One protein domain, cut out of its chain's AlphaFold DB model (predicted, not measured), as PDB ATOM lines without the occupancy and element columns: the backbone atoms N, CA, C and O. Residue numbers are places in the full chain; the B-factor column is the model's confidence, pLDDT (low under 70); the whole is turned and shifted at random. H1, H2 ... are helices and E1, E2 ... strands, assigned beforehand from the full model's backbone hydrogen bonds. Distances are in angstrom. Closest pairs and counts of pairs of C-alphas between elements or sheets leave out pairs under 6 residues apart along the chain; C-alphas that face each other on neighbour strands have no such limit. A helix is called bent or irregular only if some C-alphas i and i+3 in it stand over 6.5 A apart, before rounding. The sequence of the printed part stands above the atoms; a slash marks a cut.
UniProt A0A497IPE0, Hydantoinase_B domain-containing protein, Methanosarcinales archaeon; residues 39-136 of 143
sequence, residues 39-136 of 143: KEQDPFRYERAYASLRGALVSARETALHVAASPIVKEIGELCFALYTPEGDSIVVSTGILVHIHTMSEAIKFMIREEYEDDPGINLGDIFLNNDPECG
ATOM      1  N   LYS A  39     172.972 144.316 190.873       96.94
ATOM      2  CA  LYS A  39     171.759 144.808 190.211       96.94
ATOM      3  C   LYS A  39     171.468 146.268 190.566       96.94
ATOM      4  O   LYS A  39     171.005 147.011 189.710       96.94
ATOM      5  N   GLU A  40     171.735 146.674 191.807       97.88
ATOM      6  CA  GLU A  40     171.530 148.051 192.274       97.88
ATOM      7  C   GLU A  40     172.576 149.020 191.709       97.88
ATOM      8  O   GLU A  40     172.232 150.128 191.305       97.88
ATOM      9  N   GLN A  41     173.849 148.613 191.673       98.19
ATOM     10  CA  GLN A  41     174.956 149.472 191.244       98.19
ATOM     11  C   GLN A  41     175.122 149.506 189.721       98.19
ATOM     12  O   GLN A  41     175.466 150.548 189.168       98.19
ATOM     13  N   ASP A  42     174.889 148.378 189.041       98.06
ATOM     14  CA  ASP A  42     175.059 148.237 187.593       98.06
ATOM     15  C   ASP A  42     173.971 147.317 186.993       98.06
ATOM     16  O   ASP A  42     174.233 146.164 186.610       98.06
ATOM     17  N   PRO A  43     172.718 147.806 186.899       97.88
ATOM     18  CA  PRO A  43     171.594 147.017 186.399       97.88
ATOM     19  C   PRO A  43     171.801 146.548 184.955       97.88
ATOM     20  O   PRO A  43     171.379 145.451 184.598       97.88
ATOM     21  N   PHE A  44     172.489 147.336 184.122       98.19
ATOM     22  CA  PHE A  44     172.768 146.956 182.739       98.19
ATOM     23  C   PHE A  44     173.717 145.765 182.664       98.19
ATOM     24  O   PHE A  44     173.487 144.848 181.875       98.19
ATOM     25  N   ARG A  45     174.770 145.740 183.488       98.00
ATOM     26  CA  ARG A  45     175.665 144.583 183.562       98.00
ATOM     27  C   ARG A  45     174.952 143.351 184.096       98.00
ATOM     28  O   ARG A  45     175.168 142.276 183.536       98.00
ATOM     29  N   TYR A  46     174.128 143.502 185.133       97.94
ATOM     30  CA  TYR A  46     173.333 142.405 185.681       97.94
ATOM     31  C   TYR A  46     172.423 141.789 184.607       97.94
ATOM     32  O   TYR A  46     172.529 140.597 184.317       97.94
ATOM     33  N   GLU A  47     171.594 142.610 183.954       98.06
ATOM     34  CA  GLU A  47     170.646 142.136 182.940       98.06
ATOM     35  C   GLU A  47     171.356 141.588 181.701       98.06
ATOM     36  O   GLU A  47     170.959 140.553 181.172       98.06
ATOM     37  N   ARG A  48     172.461 142.205 181.263       98.19
ATOM     38  CA  ARG A  48     173.260 141.673 180.152       98.19
ATOM     39  C   ARG A  48     173.821 140.291 180.475       98.19
ATOM     40  O   ARG A  48     173.775 139.417 179.612       98.19
ATOM     41  N   ALA A  49     174.359 140.092 181.679       97.38
ATOM     42  CA  ALA A  49     174.894 138.798 182.096       97.38
ATOM     43  C   ALA A  49     173.786 137.739 182.143       97.38
ATOM     44  O   ALA A  49     173.922 136.687 181.519       97.38
ATOM     45  N   TYR A  50     172.663 138.051 182.796       96.94
ATOM     46  CA  TYR A  50     171.514 137.152 182.876       96.94
ATOM     47  C   TYR A  50     170.960 136.792 181.489       96.94
ATOM     48  O   TYR A  50     170.816 135.612 181.168       96.94
ATOM     49  N   ALA A  51     170.710 137.788 180.633       97.25
ATOM     50  CA  ALA A  51     170.189 137.576 179.286       97.25
ATOM     51  C   ALA A  51     171.149 136.754 178.414       97.25
ATOM     52  O   ALA A  51     170.699 135.885 177.668       97.25
ATOM     53  N   SER A  52     172.461 136.983 178.536       97.88
ATOM     54  CA  SER A  52     173.472 136.230 177.782       97.88
ATOM     55  C   SER A  52     173.512 134.762 178.208       97.88
ATOM     56  O   SER A  52     173.474 133.881 177.353       97.88
ATOM     57  N   LEU A  53     173.530 134.488 179.518       97.62
ATOM     58  CA  LEU A  53     173.512 133.120 180.045       97.62
ATOM     59  C   LEU A  53     172.219 132.394 179.656       97.62
ATOM     60  O   LEU A  53     172.259 131.274 179.156       97.62
ATOM     61  N   ARG A  54     171.067 133.054 179.807       96.38
ATOM     62  CA  ARG A  54     169.773 132.481 179.422       96.38
ATOM     63  C   ARG A  54     169.690 132.199 177.928       96.38
ATOM     64  O   ARG A  54     169.242 131.123 177.543       96.38
ATOM     65  N   GLY A  55     170.137 133.137 177.095       96.94
ATOM     66  CA  GLY A  55     170.199 132.956 175.647       96.94
ATOM     67  C   GLY A  55     171.080 131.772 175.250       96.94
ATOM     68  O   GLY A  55     170.676 130.975 174.408       96.94
ATOM     69  N   ALA A  56     172.233 131.605 175.906       96.88
ATOM     70  CA  ALA A  56     173.129 130.477 175.665       96.88
ATOM     71  C   ALA A  56     172.465 129.127 175.982       96.88
ATOM     72  O   ALA A  56     172.529 128.219 175.158       96.88
ATOM     73  N   LEU A  57     171.776 129.000 177.123       96.12
ATOM     74  CA  LEU A  57     171.107 127.750 177.508       96.12
ATOM     75  C   LEU A  57     169.923 127.411 176.596       96.12
ATOM     76  O   LEU A  57     169.745 126.253 176.222       96.12
ATOM     77  N   VAL A  58     169.132 128.414 176.201       94.19
ATOM     78  CA  VAL A  58     168.058 128.219 175.216       94.19
ATOM     79  C   VAL A  58     168.649 127.769 173.879       94.19
ATOM     80  O   VAL A  58     168.204 126.770 173.327       94.19
ATOM     81  N   SER A  59     169.696 128.439 173.392       95.62
ATOM     82  CA  SER A  59     170.356 128.062 172.138       95.62
ATOM     83  C   SER A  59     170.970 126.661 172.194       95.62
ATOM     84  O   SER A  59     170.892 125.929 171.207       95.62
ATOM     85  N   ALA A  60     171.571 126.277 173.324       94.44
ATOM     86  CA  ALA A  60     172.131 124.944 173.530       94.44
ATOM     87  C   ALA A  60     171.042 123.871 173.428       94.44
ATOM     88  O   ALA A  60     171.211 122.906 172.683       94.44
ATOM     89  N   ARG A  61     169.896 124.089 174.087       92.94
ATOM     90  CA  ARG A  61     168.731 123.205 173.988       92.94
ATOM     91  C   ARG A  61     168.254 123.051 172.552       92.94
ATOM     92  O   ARG A  61     168.174 121.929 172.065       92.94
ATOM     93  N   GLU A  62     167.965 124.163 171.880       92.31
ATOM     94  CA  GLU A  62     167.429 124.132 170.513       92.31
ATOM     95  C   GLU A  62     168.397 123.458 169.534       92.31
ATOM     96  O   GLU A  62     167.986 122.710 168.653       92.31
ATOM     97  N   THR A  63     169.703 123.649 169.725       93.38
ATOM     98  CA  THR A  63     170.715 122.980 168.899       93.38
ATOM     99  C   THR A  63     170.765 121.475 169.182       93.38
ATOM    100  O   THR A  63     170.830 120.672 168.249       93.38
ATOM    101  N   ALA A  64     170.707 121.073 170.455       91.56
ATOM    102  CA  ALA A  64     170.799 119.674 170.869       91.56
ATOM    103  C   ALA A  64     169.602 118.821 170.410       91.56
ATOM    104  O   ALA A  64     169.788 117.641 170.105       91.56
ATOM    105  N   LEU A  65     168.408 119.415 170.270       90.12
ATOM    106  CA  LEU A  65     167.217 118.746 169.714       90.12
ATOM    107  C   LEU A  65     167.501 118.058 168.374       90.12
ATOM    108  O   LEU A  65     166.967 116.989 168.087       90.12
ATOM    109  N   HIS A  66     168.363 118.658 167.555       90.19
ATOM    110  CA  HIS A  66     168.657 118.177 166.209       90.19
ATOM    111  C   HIS A  66     169.728 117.081 166.150       90.19
ATOM    112  O   HIS A  66     169.952 116.518 165.079       90.19
ATOM    113  N   VAL A  67     170.365 116.753 167.277       90.88
ATOM    114  CA  VAL A  67     171.331 115.646 167.380       90.88
ATOM    115  C   VAL A  67     170.619 114.326 167.677       90.88
ATOM    116  O   VAL A  67     171.060 113.262 167.239       90.88
ATOM    117  N   ALA A  68     169.508 114.379 168.412       87.62
ATOM    118  CA  ALA A  68     168.806 113.188 168.854       87.62
ATOM    119  C   ALA A  68     168.060 112.486 167.706       87.62
ATOM    120  O   ALA A  68     167.350 113.104 166.913       87.62
ATOM    121  N   ALA A  69     168.171 111.156 167.667       87.38
ATOM    122  CA  ALA A  69     167.371 110.319 166.772       87.38
ATOM    123  C   ALA A  69     165.954 110.060 167.319       87.38
ATOM    124  O   ALA A  69     165.037 109.788 166.546       87.38
ATOM    125  N   SER A  70     165.773 110.131 168.644       90.81
ATOM    126  CA  SER A  70     164.490 109.869 169.300       90.81
ATOM    127  C   SER A  70     163.484 110.991 169.015       90.81
ATOM    128  O   SER A  70     163.786 112.147 169.322       90.81
ATOM    129  N   PRO A  71     162.271 110.679 168.516       85.69
ATOM    130  CA  PRO A  71     161.205 111.667 168.355       85.69
ATOM    131  C   PRO A  71     160.784 112.327 169.674       85.69
ATOM    132  O   PRO A  71     160.348 113.472 169.668       85.69
ATOM    133  N   ILE A  72     160.947 111.634 170.807       84.75
ATOM    134  CA  ILE A  72     160.639 112.181 172.136       84.75
ATOM    135  C   ILE A  72     161.546 113.381 172.432       84.75
ATOM    136  O   ILE A  72     161.085 114.459 172.795       84.75
ATOM    137  N   VAL A  73     162.845 113.242 172.179       83.44
ATOM    138  CA  VAL A  73     163.771 114.361 172.360       83.44
ATOM    139  C   VAL A  73     163.571 115.382 171.246       83.44
ATOM    140  O   VAL A  73     163.379 116.551 171.537       83.44
ATOM    141  N   LYS A  74     163.560 114.957 169.979       83.19
ATOM    142  CA  LYS A  74     163.595 115.865 168.826       83.19
ATOM    143  C   LYS A  74     162.311 116.675 168.610       83.19
ATOM    144  O   LYS A  74     162.401 117.849 168.272       83.19
ATOM    145  N   GLU A  75     161.143 116.056 168.771       83.62
ATOM    146  CA  GLU A  75     159.847 116.667 168.432       83.62
ATOM    147  C   GLU A  75     159.080 117.133 169.678       83.62
ATOM    148  O   GLU A  75     158.462 118.195 169.654       83.62
ATOM    149  N   ILE A  76     159.126 116.369 170.778       87.69
ATOM    150  CA  ILE A  76     158.444 116.739 172.037       87.69
ATOM    151  C   ILE A  76     159.328 117.679 172.873       87.69
ATOM    152  O   ILE A  76     158.828 118.565 173.568       87.69
ATOM    153  N   GLY A  77     160.651 117.553 172.758       85.38
ATOM    154  CA  GLY A  77     161.593 118.417 173.457       85.38
ATOM    155  C   GLY A  77     161.790 118.048 174.923       85.38
ATOM    156  O   GLY A  77     162.010 118.940 175.751       85.38
ATOM    157  N   GLU A  78     161.726 116.753 175.242       91.06
ATOM    158  CA  GLU A  78     162.042 116.211 176.569       91.06
ATOM    159  C   GLU A  78     163.559 116.192 176.806       91.06
ATOM    160  O   GLU A  78     164.218 115.159 176.796       91.06
ATOM    161  N   LEU A  79     164.124 117.388 176.956       92.69
ATOM    162  CA  LEU A  79     165.475 117.644 177.444       92.69
ATOM    163  C   LEU A  79     165.521 119.027 178.102       92.69
ATOM    164  O   LEU A  79     164.754 119.932 177.739       92.69
ATOM    165  N   CYS A  80     166.448 119.213 179.034       94.56
ATOM    166  CA  CYS A  80     166.718 120.505 179.648       94.56
ATOM    167  C   CYS A  80     168.216 120.703 179.897       94.56
ATOM    168  O   CYS A  80     168.950 119.751 180.133       94.56
ATOM    169  N   PHE A  81     168.646 121.960 179.885       96.38
ATOM    170  CA  PHE A  81     169.987 122.397 180.245       96.38
ATOM    171  C   PHE A  81     169.884 123.364 181.418       96.38
ATOM    172  O   PHE A  81     169.001 124.225 181.444       96.38
ATOM    173  N   ALA A  82     170.803 123.260 182.367       96.88
ATOM    174  CA  ALA A  82     170.867 124.140 183.521       96.88
ATOM    175  C   ALA A  82     172.320 124.497 183.843       96.88
ATOM    176  O   ALA A  82     173.248 123.753 183.532       96.88
ATOM    177  N   LEU A  83     172.503 125.672 184.439       97.75
ATOM    178  CA  LEU A  83     173.779 126.164 184.938       97.75
ATOM    179  C   LEU A  83     173.670 126.319 186.450       97.75
ATOM    180  O   LEU A  83     172.764 127.006 186.924       97.75
ATOM    181  N   TYR A  84     174.612 125.729 187.179       98.12
ATOM    182  CA  TYR A  84     174.615 125.684 188.637       98.12
ATOM    183  C   TYR A  84     175.759 126.502 189.224       98.12
ATOM    184  O   TYR A  84     176.795 126.713 188.587       98.12
ATOM    185  N   THR A  85     175.569 126.951 190.457       97.06
ATOM    186  CA  THR A  85     176.671 127.340 191.324       97.06
ATOM    187  C   THR A  85     177.493 126.102 191.713       97.06
ATOM    188  O   THR A  85     176.990 124.979 191.652       97.06
ATOM    189  N   PRO A  86     178.767 126.272 192.100       96.94
ATOM    190  CA  PRO A  86     179.619 125.177 192.569       96.94
ATOM    191  C   PRO A  86     179.028 124.281 193.672       96.94
ATOM    192  O   PRO A  86     179.328 123.096 193.715       96.94
ATOM    193  N   GLU A  87     178.201 124.830 194.560       96.19
ATOM    194  CA  GLU A  87     177.502 124.113 195.634       96.19
ATOM    195  C   GLU A  87     176.174 123.473 195.185       96.19
ATOM    196  O   GLU A  87     175.456 122.879 195.989       96.19
ATOM    197  N   GLY A  88     175.857 123.562 193.891       96.94
ATOM    198  CA  GLY A  88     174.767 122.829 193.259       96.94
ATOM    199  C   GLY A  88     173.431 123.561 193.206       96.94
ATOM    200  O   GLY A  88     172.420 122.903 192.989       96.94
ATOM    201  N   ASP A  89     173.367 124.884 193.367       97.25
ATOM    202  CA  ASP A  89     172.117 125.648 193.242       97.25
ATOM    203  C   ASP A  89     171.954 126.243 191.831       97.25
ATOM    204  O   ASP A  89     172.884 126.787 191.239       97.25
ATOM    205  N   SER A  90     170.762 126.117 191.241       96.75
ATOM    206  CA  SER A  90     170.518 126.535 189.852       96.75
ATOM    207  C   SER A  90     170.529 128.061 189.687       96.75
ATOM    208  O   SER A  90     169.787 128.774 190.360       96.75
ATOM    209  N   ILE A  91     171.280 128.555 188.699       96.12
ATOM    210  CA  ILE A  91     171.372 129.977 188.328       96.12
ATOM    211  C   ILE A  91     170.453 130.296 187.142       96.12
ATOM    212  O   ILE A  91     169.667 131.244 187.184       96.12
ATOM    213  N   VAL A  92     170.565 129.527 186.054       96.50
ATOM    214  CA  VAL A  92     169.809 129.729 184.807       96.50
ATOM    215  C   VAL A  92     169.455 128.376 184.209       96.50
ATOM    216  O   VAL A  92     170.236 127.434 184.305       96.50
ATOM    217  N   VAL A  93     168.287 128.291 183.575       96.06
ATOM    218  CA  VAL A  93     167.738 127.050 183.017       96.06
ATOM    219  C   VAL A  93     167.169 127.288 181.621       96.06
ATOM    220  O   VAL A  93     166.705 128.392 181.309       96.06
ATOM    221  N   SER A  94     167.204 126.261 180.774       94.94
ATOM    222  CA  SER A  94     166.440 126.220 179.527       94.94
ATOM    223  C   SER A  94     164.958 125.928 179.799       94.94
ATOM    224  O   SER A  94     164.533 125.726 180.934       94.94
ATOM    225  N   THR A  95     164.154 125.876 178.737       91.19
ATOM    226  CA  THR A  95     162.807 125.284 178.769       91.19
ATOM    227  C   THR A  95     162.884 123.747 178.741       91.19
ATOM    228  O   THR A  95     163.980 123.182 178.740       91.19
ATOM    229  N   GLY A  96     161.729 123.072 178.703       91.44
ATOM    230  CA  GLY A  96     161.625 121.613 178.629       91.44
ATOM    231  C   GLY A  96     161.190 120.996 179.958       91.44
ATOM    232  O   GLY A  96     160.320 121.534 180.643       91.44
ATOM    233  N   ILE A  97     161.799 119.869 180.313       93.06
ATOM    234  CA  ILE A  97     161.480 119.063 181.501       93.06
ATOM    235  C   ILE A  97     162.108 119.645 182.779       93.06
ATOM    236  O   ILE A  97     163.116 119.178 183.294       93.06
ATOM    237  N   LEU A  98     161.488 120.701 183.310       93.25
ATOM    238  CA  LEU A  98     162.031 121.500 184.421       93.25
ATOM    239  C   LEU A  98     162.196 120.742 185.753       93.25
ATOM    240  O   LEU A  98     162.909 121.224 186.631       93.25
ATOM    241  N   VAL A  99     161.571 119.571 185.924       94.62
ATOM    242  CA  VAL A  99     161.733 118.750 187.138       94.62
ATOM    243  C   VAL A  99     163.206 118.414 187.406       94.62
ATOM    244  O   VAL A  99     163.647 118.448 188.556       94.62
ATOM    245  N   HIS A 100     164.001 118.222 186.348       96.31
ATOM    246  CA  HIS A 100     165.408 117.846 186.475       96.31
ATOM    247  C   HIS A 100     166.324 118.974 186.935       96.31
ATOM    248  O   HIS A 100     167.466 118.717 187.305       96.31
ATOM    249  N   ILE A 101     165.832 120.217 187.009       95.62
ATOM    250  CA  ILE A 101     166.595 121.305 187.632       95.62
ATOM    251  C   ILE A 101     166.943 120.925 189.073       95.62
ATOM    252  O   ILE A 101     168.066 121.151 189.525       95.62
ATOM    253  N   HIS A 102     165.980 120.330 189.779       95.00
ATOM    254  CA  HIS A 102     166.184 119.878 191.144       95.00
ATOM    255  C   HIS A 102     166.913 118.533 191.205       95.00
ATOM    256  O   HIS A 102     167.811 118.391 192.026       95.00
ATOM    257  N   THR A 103     166.614 117.577 190.319       96.94
ATOM    258  CA  THR A 103     167.273 116.260 190.379       96.94
ATOM    259  C   THR A 103     168.776 116.347 190.092       96.94
ATOM    260  O   THR A 103     169.571 115.740 190.801       96.94
ATOM    261  N   MET A 104     169.194 117.172 189.123       97.50
ATOM    262  CA  MET A 104     170.614 117.451 188.874       97.50
ATOM    263  C   MET A 104     171.263 118.222 190.036       97.50
ATOM    264  O   MET A 104     172.420 117.969 190.359       97.50
ATOM    265  N   SER A 105     170.527 119.130 190.693       97.50
ATOM    266  CA  SER A 105     170.999 119.827 191.903       97.50
ATOM    267  C   SER A 105     171.303 118.839 193.031       97.50
ATOM    268  O   SER A 105     172.373 118.911 193.633       97.50
ATOM    269  N   GLU A 106     170.406 117.881 193.281       97.06
ATOM    270  CA  GLU A 106     170.621 116.848 194.296       97.06
ATOM    271  C   GLU A 106     171.758 115.898 193.921       97.06
ATOM    272  O   GLU A 106     172.554 115.563 194.791       97.06
ATOM    273  N   ALA A 107     171.922 115.550 192.641       97.31
ATOM    274  CA  ALA A 107     173.071 114.766 192.185       97.31
ATOM    275  C   ALA A 107     174.410 115.483 192.451       97.31
ATOM    276  O   ALA A 107     175.343 114.880 192.977       97.31
ATOM    277  N   ILE A 108     174.497 116.789 192.165       97.81
ATOM    278  CA  ILE A 108     175.691 117.594 192.481       97.81
ATOM    279  C   ILE A 108     175.931 117.616 193.996       97.81
ATOM    280  O   ILE A 108     177.046 117.374 194.455       97.81
ATOM    281  N   LYS A 109     174.890 117.869 194.794       98.06
ATOM    282  CA  LYS A 109     175.003 117.913 196.261       98.06
ATOM    283  C   LYS A 109     175.354 116.555 196.859       98.06
ATOM    284  O   LYS A 109     176.080 116.511 197.849       98.06
ATOM    285  N   PHE A 110     174.888 115.464 196.264       97.81
ATOM    286  CA  PHE A 110     175.291 114.110 196.619       97.81
ATOM    287  C   PHE A 110     176.788 113.912 196.388       97.81
ATOM    288  O   PHE A 110     177.489 113.578 197.336       97.81
ATOM    289  N   MET A 111     177.303 114.235 195.195       97.81
ATOM    290  CA  MET A 111     178.743 114.154 194.908       97.81
ATOM    291  C   MET A 111     179.576 114.946 195.929       97.81
ATOM    292  O   MET A 111     180.609 114.476 196.399       97.81
ATOM    293  N   ILE A 112     179.114 116.142 196.311       97.94
ATOM    294  CA  ILE A 112     179.781 116.973 197.324       97.94
ATOM    295  C   ILE A 112     179.778 116.297 198.705       97.94
ATOM    296  O   ILE A 112     180.792 116.324 199.406       97.94
ATOM    297  N   ARG A 113     178.644 115.719 199.121       97.38
ATOM    298  CA  ARG A 113     178.491 115.050 200.427       97.38
ATOM    299  C   ARG A 113     179.308 113.762 200.512       97.38
ATOM    300  O   ARG A 113     179.903 113.522 201.560       97.38
ATOM    301  N   GLU A 114     179.393 113.028 199.407       96.88
ATOM    302  CA  GLU A 114     180.176 111.797 199.250       96.88
ATOM    303  C   GLU A 114     181.650 112.052 198.894       96.88
ATOM    304  O   GLU A 114     182.358 111.138 198.490       96.88
ATOM    305  N   GLU A 115     182.130 113.290 199.052       96.62
ATOM    306  CA  GLU A 115     183.556 113.635 198.970       96.62
ATOM    307  C   GLU A 115     184.201 113.317 197.605       96.62
ATOM    308  O   GLU A 115     185.400 113.062 197.514       96.62
ATOM    309  N   TYR A 116     183.430 113.455 196.515       97.19
ATOM    310  CA  TYR A 116     183.931 113.259 195.144       97.19
ATOM    311  C   TYR A 116     185.082 114.202 194.781       97.19
ATOM    312  O   TYR A 116     185.809 113.932 193.832       97.19
ATOM    313  N   GLU A 117     185.247 115.317 195.496       96.69
ATOM    314  CA  GLU A 117     186.408 116.198 195.340       96.69
ATOM    315  C   GLU A 117     187.731 115.481 195.663       96.69
ATOM    316  O   GLU A 117     188.731 115.770 195.008       96.69
ATOM    317  N   ASP A 118     187.722 114.534 196.609       95.75
ATOM    318  CA  ASP A 118     188.899 113.768 197.033       95.75
ATOM    319  C   ASP A 118     189.040 112.441 196.258       95.75
ATOM    320  O   ASP A 118     190.135 112.110 195.798       95.75
ATOM    321  N   ASP A 119     187.950 111.684 196.092       94.19
ATOM    322  CA  ASP A 119     187.903 110.419 195.335       94.19
ATOM    323  C   ASP A 119     186.492 110.243 194.742       94.19
ATOM    324  O   ASP A 119     185.528 110.195 195.508       94.19
ATOM    325  N   PRO A 120     186.307 110.197 193.405       96.19
ATOM    326  CA  PRO A 120     187.306 110.028 192.335       96.19
ATOM    327  C   PRO A 120     188.114 111.278 191.949       96.19
ATOM    328  O   PRO A 120     189.024 111.193 191.120       96.19
ATOM    329  N   GLY A 121     187.799 112.436 192.521       96.44
ATOM    330  CA  GLY A 121     188.288 113.735 192.073       96.44
ATOM    331  C   GLY A 121     187.383 114.356 191.004       96.44
ATOM    332  O   GLY A 121     186.708 113.666 190.239       96.44
ATOM    333  N   ILE A 122     187.381 115.689 190.940       96.88
ATOM    334  CA  ILE A 122     186.646 116.474 189.938       96.88
ATOM    335  C   ILE A 122     187.647 117.366 189.204       96.88
ATOM    336  O   ILE A 122     188.113 118.373 189.741       96.88
ATOM    337  N   ASN A 123     187.988 116.999 187.969       95.94
ATOM    338  CA  ASN A 123     189.009 117.667 187.167       95.94
ATOM    339  C   ASN A 123     188.426 118.321 185.910       95.94
ATOM    340  O   ASN A 123     187.338 118.004 185.426       95.94
ATOM    341  N   LEU A 124     189.182 119.265 185.348       95.88
ATOM    342  CA  LEU A 124     188.803 119.923 184.103       95.88
ATOM    343  C   LEU A 124     188.705 118.901 182.962       95.88
ATOM    344  O   LEU A 124     189.699 118.275 182.602       95.88
ATOM    345  N   GLY A 125     187.527 118.826 182.343       97.00
ATOM    346  CA  GLY A 125     187.245 117.917 181.231       97.00
ATOM    347  C   GLY A 125     186.538 116.627 181.642       97.00
ATOM    348  O   GLY A 125     186.112 115.890 180.753       97.00
ATOM    349  N   ASP A 126     186.365 116.381 182.943       97.88
ATOM    350  CA  ASP A 126     185.596 115.237 183.428       97.88
ATOM    351  C   ASP A 126     184.109 115.377 183.066       97.88
ATOM    352  O   ASP A 126     183.551 116.477 183.011       97.88
ATOM    353  N   ILE A 127     183.471 114.233 182.809       97.62
ATOM    354  CA  ILE A 127     182.047 114.128 182.483       97.62
ATOM    355  C   ILE A 127     181.420 113.135 183.455       97.62
ATOM    356  O   ILE A 127     181.807 111.967 183.492       97.62
ATOM    357  N   PHE A 128     180.425 113.598 184.207       96.88
ATOM    358  CA  PHE A 128     179.635 112.777 185.119       96.88
ATOM    359  C   PHE A 128     178.270 112.487 184.494       96.88
ATOM    360  O   PHE A 128     177.671 113.365 183.873       96.88
ATOM    361  N   LEU A 129     177.787 111.255 184.653       96.88
ATOM    362  CA  LEU A 129     176.456 110.828 184.229       96.88
ATOM    363  C   LEU A 129     175.735 110.233 185.436       96.88
ATOM    364  O   LEU A 129     176.330 109.453 186.178       96.88
ATOM    365  N   ASN A 130     174.465 110.585 185.614       96.38
ATOM    366  CA  ASN A 130     173.644 110.073 186.701       96.38
ATOM    367  C   ASN A 130     172.192 109.938 186.253       96.38
ATOM    368  O   ASN A 130     171.638 110.857 185.663       96.38
ATOM    369  N   ASN A 131     171.566 108.828 186.624       96.44
ATOM    370  CA  ASN A 131     170.126 108.641 186.514       96.44
ATOM    371  C   ASN A 131     169.521 107.951 187.747       96.44
ATOM    372  O   ASN A 131     168.375 107.501 187.675       96.44
ATOM    373  N   ASP A 132     170.265 107.866 188.856       96.38
ATOM    374  CA  ASP A 132     169.880 107.113 190.047       96.38
ATOM    375  C   ASP A 132     168.690 107.770 190.781       96.38
ATOM    376  O   ASP A 132     168.821 108.890 191.295       96.38
ATOM    377  N   PRO A 133     167.519 107.104 190.859       94.62
ATOM    378  CA  PRO A 133     166.370 107.616 191.599       94.62
ATOM    379  C   PRO A 133     166.606 107.706 193.111       94.62
ATOM    380  O   PRO A 133     166.003 108.556 193.765       94.62
ATOM    381  N   GLU A 134     167.496 106.885 193.680       92.88
ATOM    382  CA  GLU A 134     167.847 106.964 195.105       92.88
ATOM    383  C   GLU A 134     168.654 108.234 195.419       92.88
ATOM    384  O   GLU A 134     168.580 108.764 196.528       92.88
ATOM    385  N   CYS A 135     169.329 108.794 194.410       89.44
ATOM    386  CA  CYS A 135     170.028 110.077 194.462       89.44
ATOM    387  C   CYS A 135     169.115 111.281 194.115       89.44
ATOM    388  O   CYS A 135     169.589 112.394 193.880       89.44
ATOM    389  N   GLY A 136     167.792 111.084 194.069       86.81
ATOM    390  CA  GLY A 136     166.814 112.154 193.844       86.81
ATOM    391  C   GLY A 136     166.364 112.333 192.392       86.81
ATOM    392  O   GLY A 136     165.709 113.330 192.088       86.81
TER     393      GLY A 136
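AT A GLANCE: This is residues 39 to 136 of the 143 residues of the protein "Hydantoinase_B domain-containing protein" of Methanosarcinales archaeon (UniProt A0A497IPE0). A two-stranded hairpin, E1 and E2, lies between two helices: the long helix H1 passes it on one side and H3 on the other. Residues 40 to 46, of which 43 to 46 belong to H1, stick out beyond this core, short H2 makes a corner at the other end of H1, little H4 follows the far end of H3, and residues 122 to 136, with no named element, run back past H3. The printed part has 98 residues, with four named helices and two named strands in the order H1, H2, E1, E2, H3, H4; the sheet is E1 - E2, antiparallel, and the class is mostly helix. The whole is loose, with a radius of gyration of the C-alphas of 15.7 A and spans of 43 by 41 by 24 A.

HOW THE PARTS SIT: Start with H1, residues 43 to 65, and go on to H2, residues 71 to 76. They touch only at the corner by their link, and only just, with 3 pairs of C-alphas within 8 A, made by residue 65 of H1 alone. The closest C-alphas, of Leu 65 and Lys 74, are 4.7 A apart; the two helices stand at a steep tilt of 54 degrees, opposite ways. Next come E1, residues 82 to 84, and E2, residues 90 to 93, an antiparallel hairpin at 163 degrees, where N 83 and O 92 are within hydrogen-bond range at 2.9 A and N 91 and O 83 at 2.8 A. Look back to H1: its closest C-alpha to E2 is Arg 54, 6.0 A from that of Val 92. Then find H3, residues 100 to 113, whose C-alpha of Ile 101 is 6.6 A from that of Ala 82 in E1, their closest pair. H1 and H3 are apart. H4, residues 117 to 121, is close to H3 but not clearly touching it, the closest C-alphas being Met 111 and Glu 117 at 7.9 A. In H1, H2 and H3 every O i to N i+4 pair is within hydrogen-bond range; in H4 it is 0 of 1, and 0 of 2 for O i to N i+3.

IN THESE COORDINATES: Find C-alpha 43 at (171.594, 147.017, 186.399); from there H1 runs 33.1 A to C-alpha 65 at (167.217, 118.746, 169.714). H2 measures 6.8 A, E1 6.5 A and E2 7.4 A. H3 covers 19.3 A. H4 is 4.5 A long, ends at C-alpha 121, (188.288, 113.735, 192.073), and is only just irregular: C-alphas 117 and 120 are 6.9 A apart.

THE WHOLE: The C-alphas farthest apart, of Gln 41 and Ala 69, are 46.8 A apart. The printed part has no cut and no long link. Its mean pLDDT is 94.8, and no printed residue of this model is under 70.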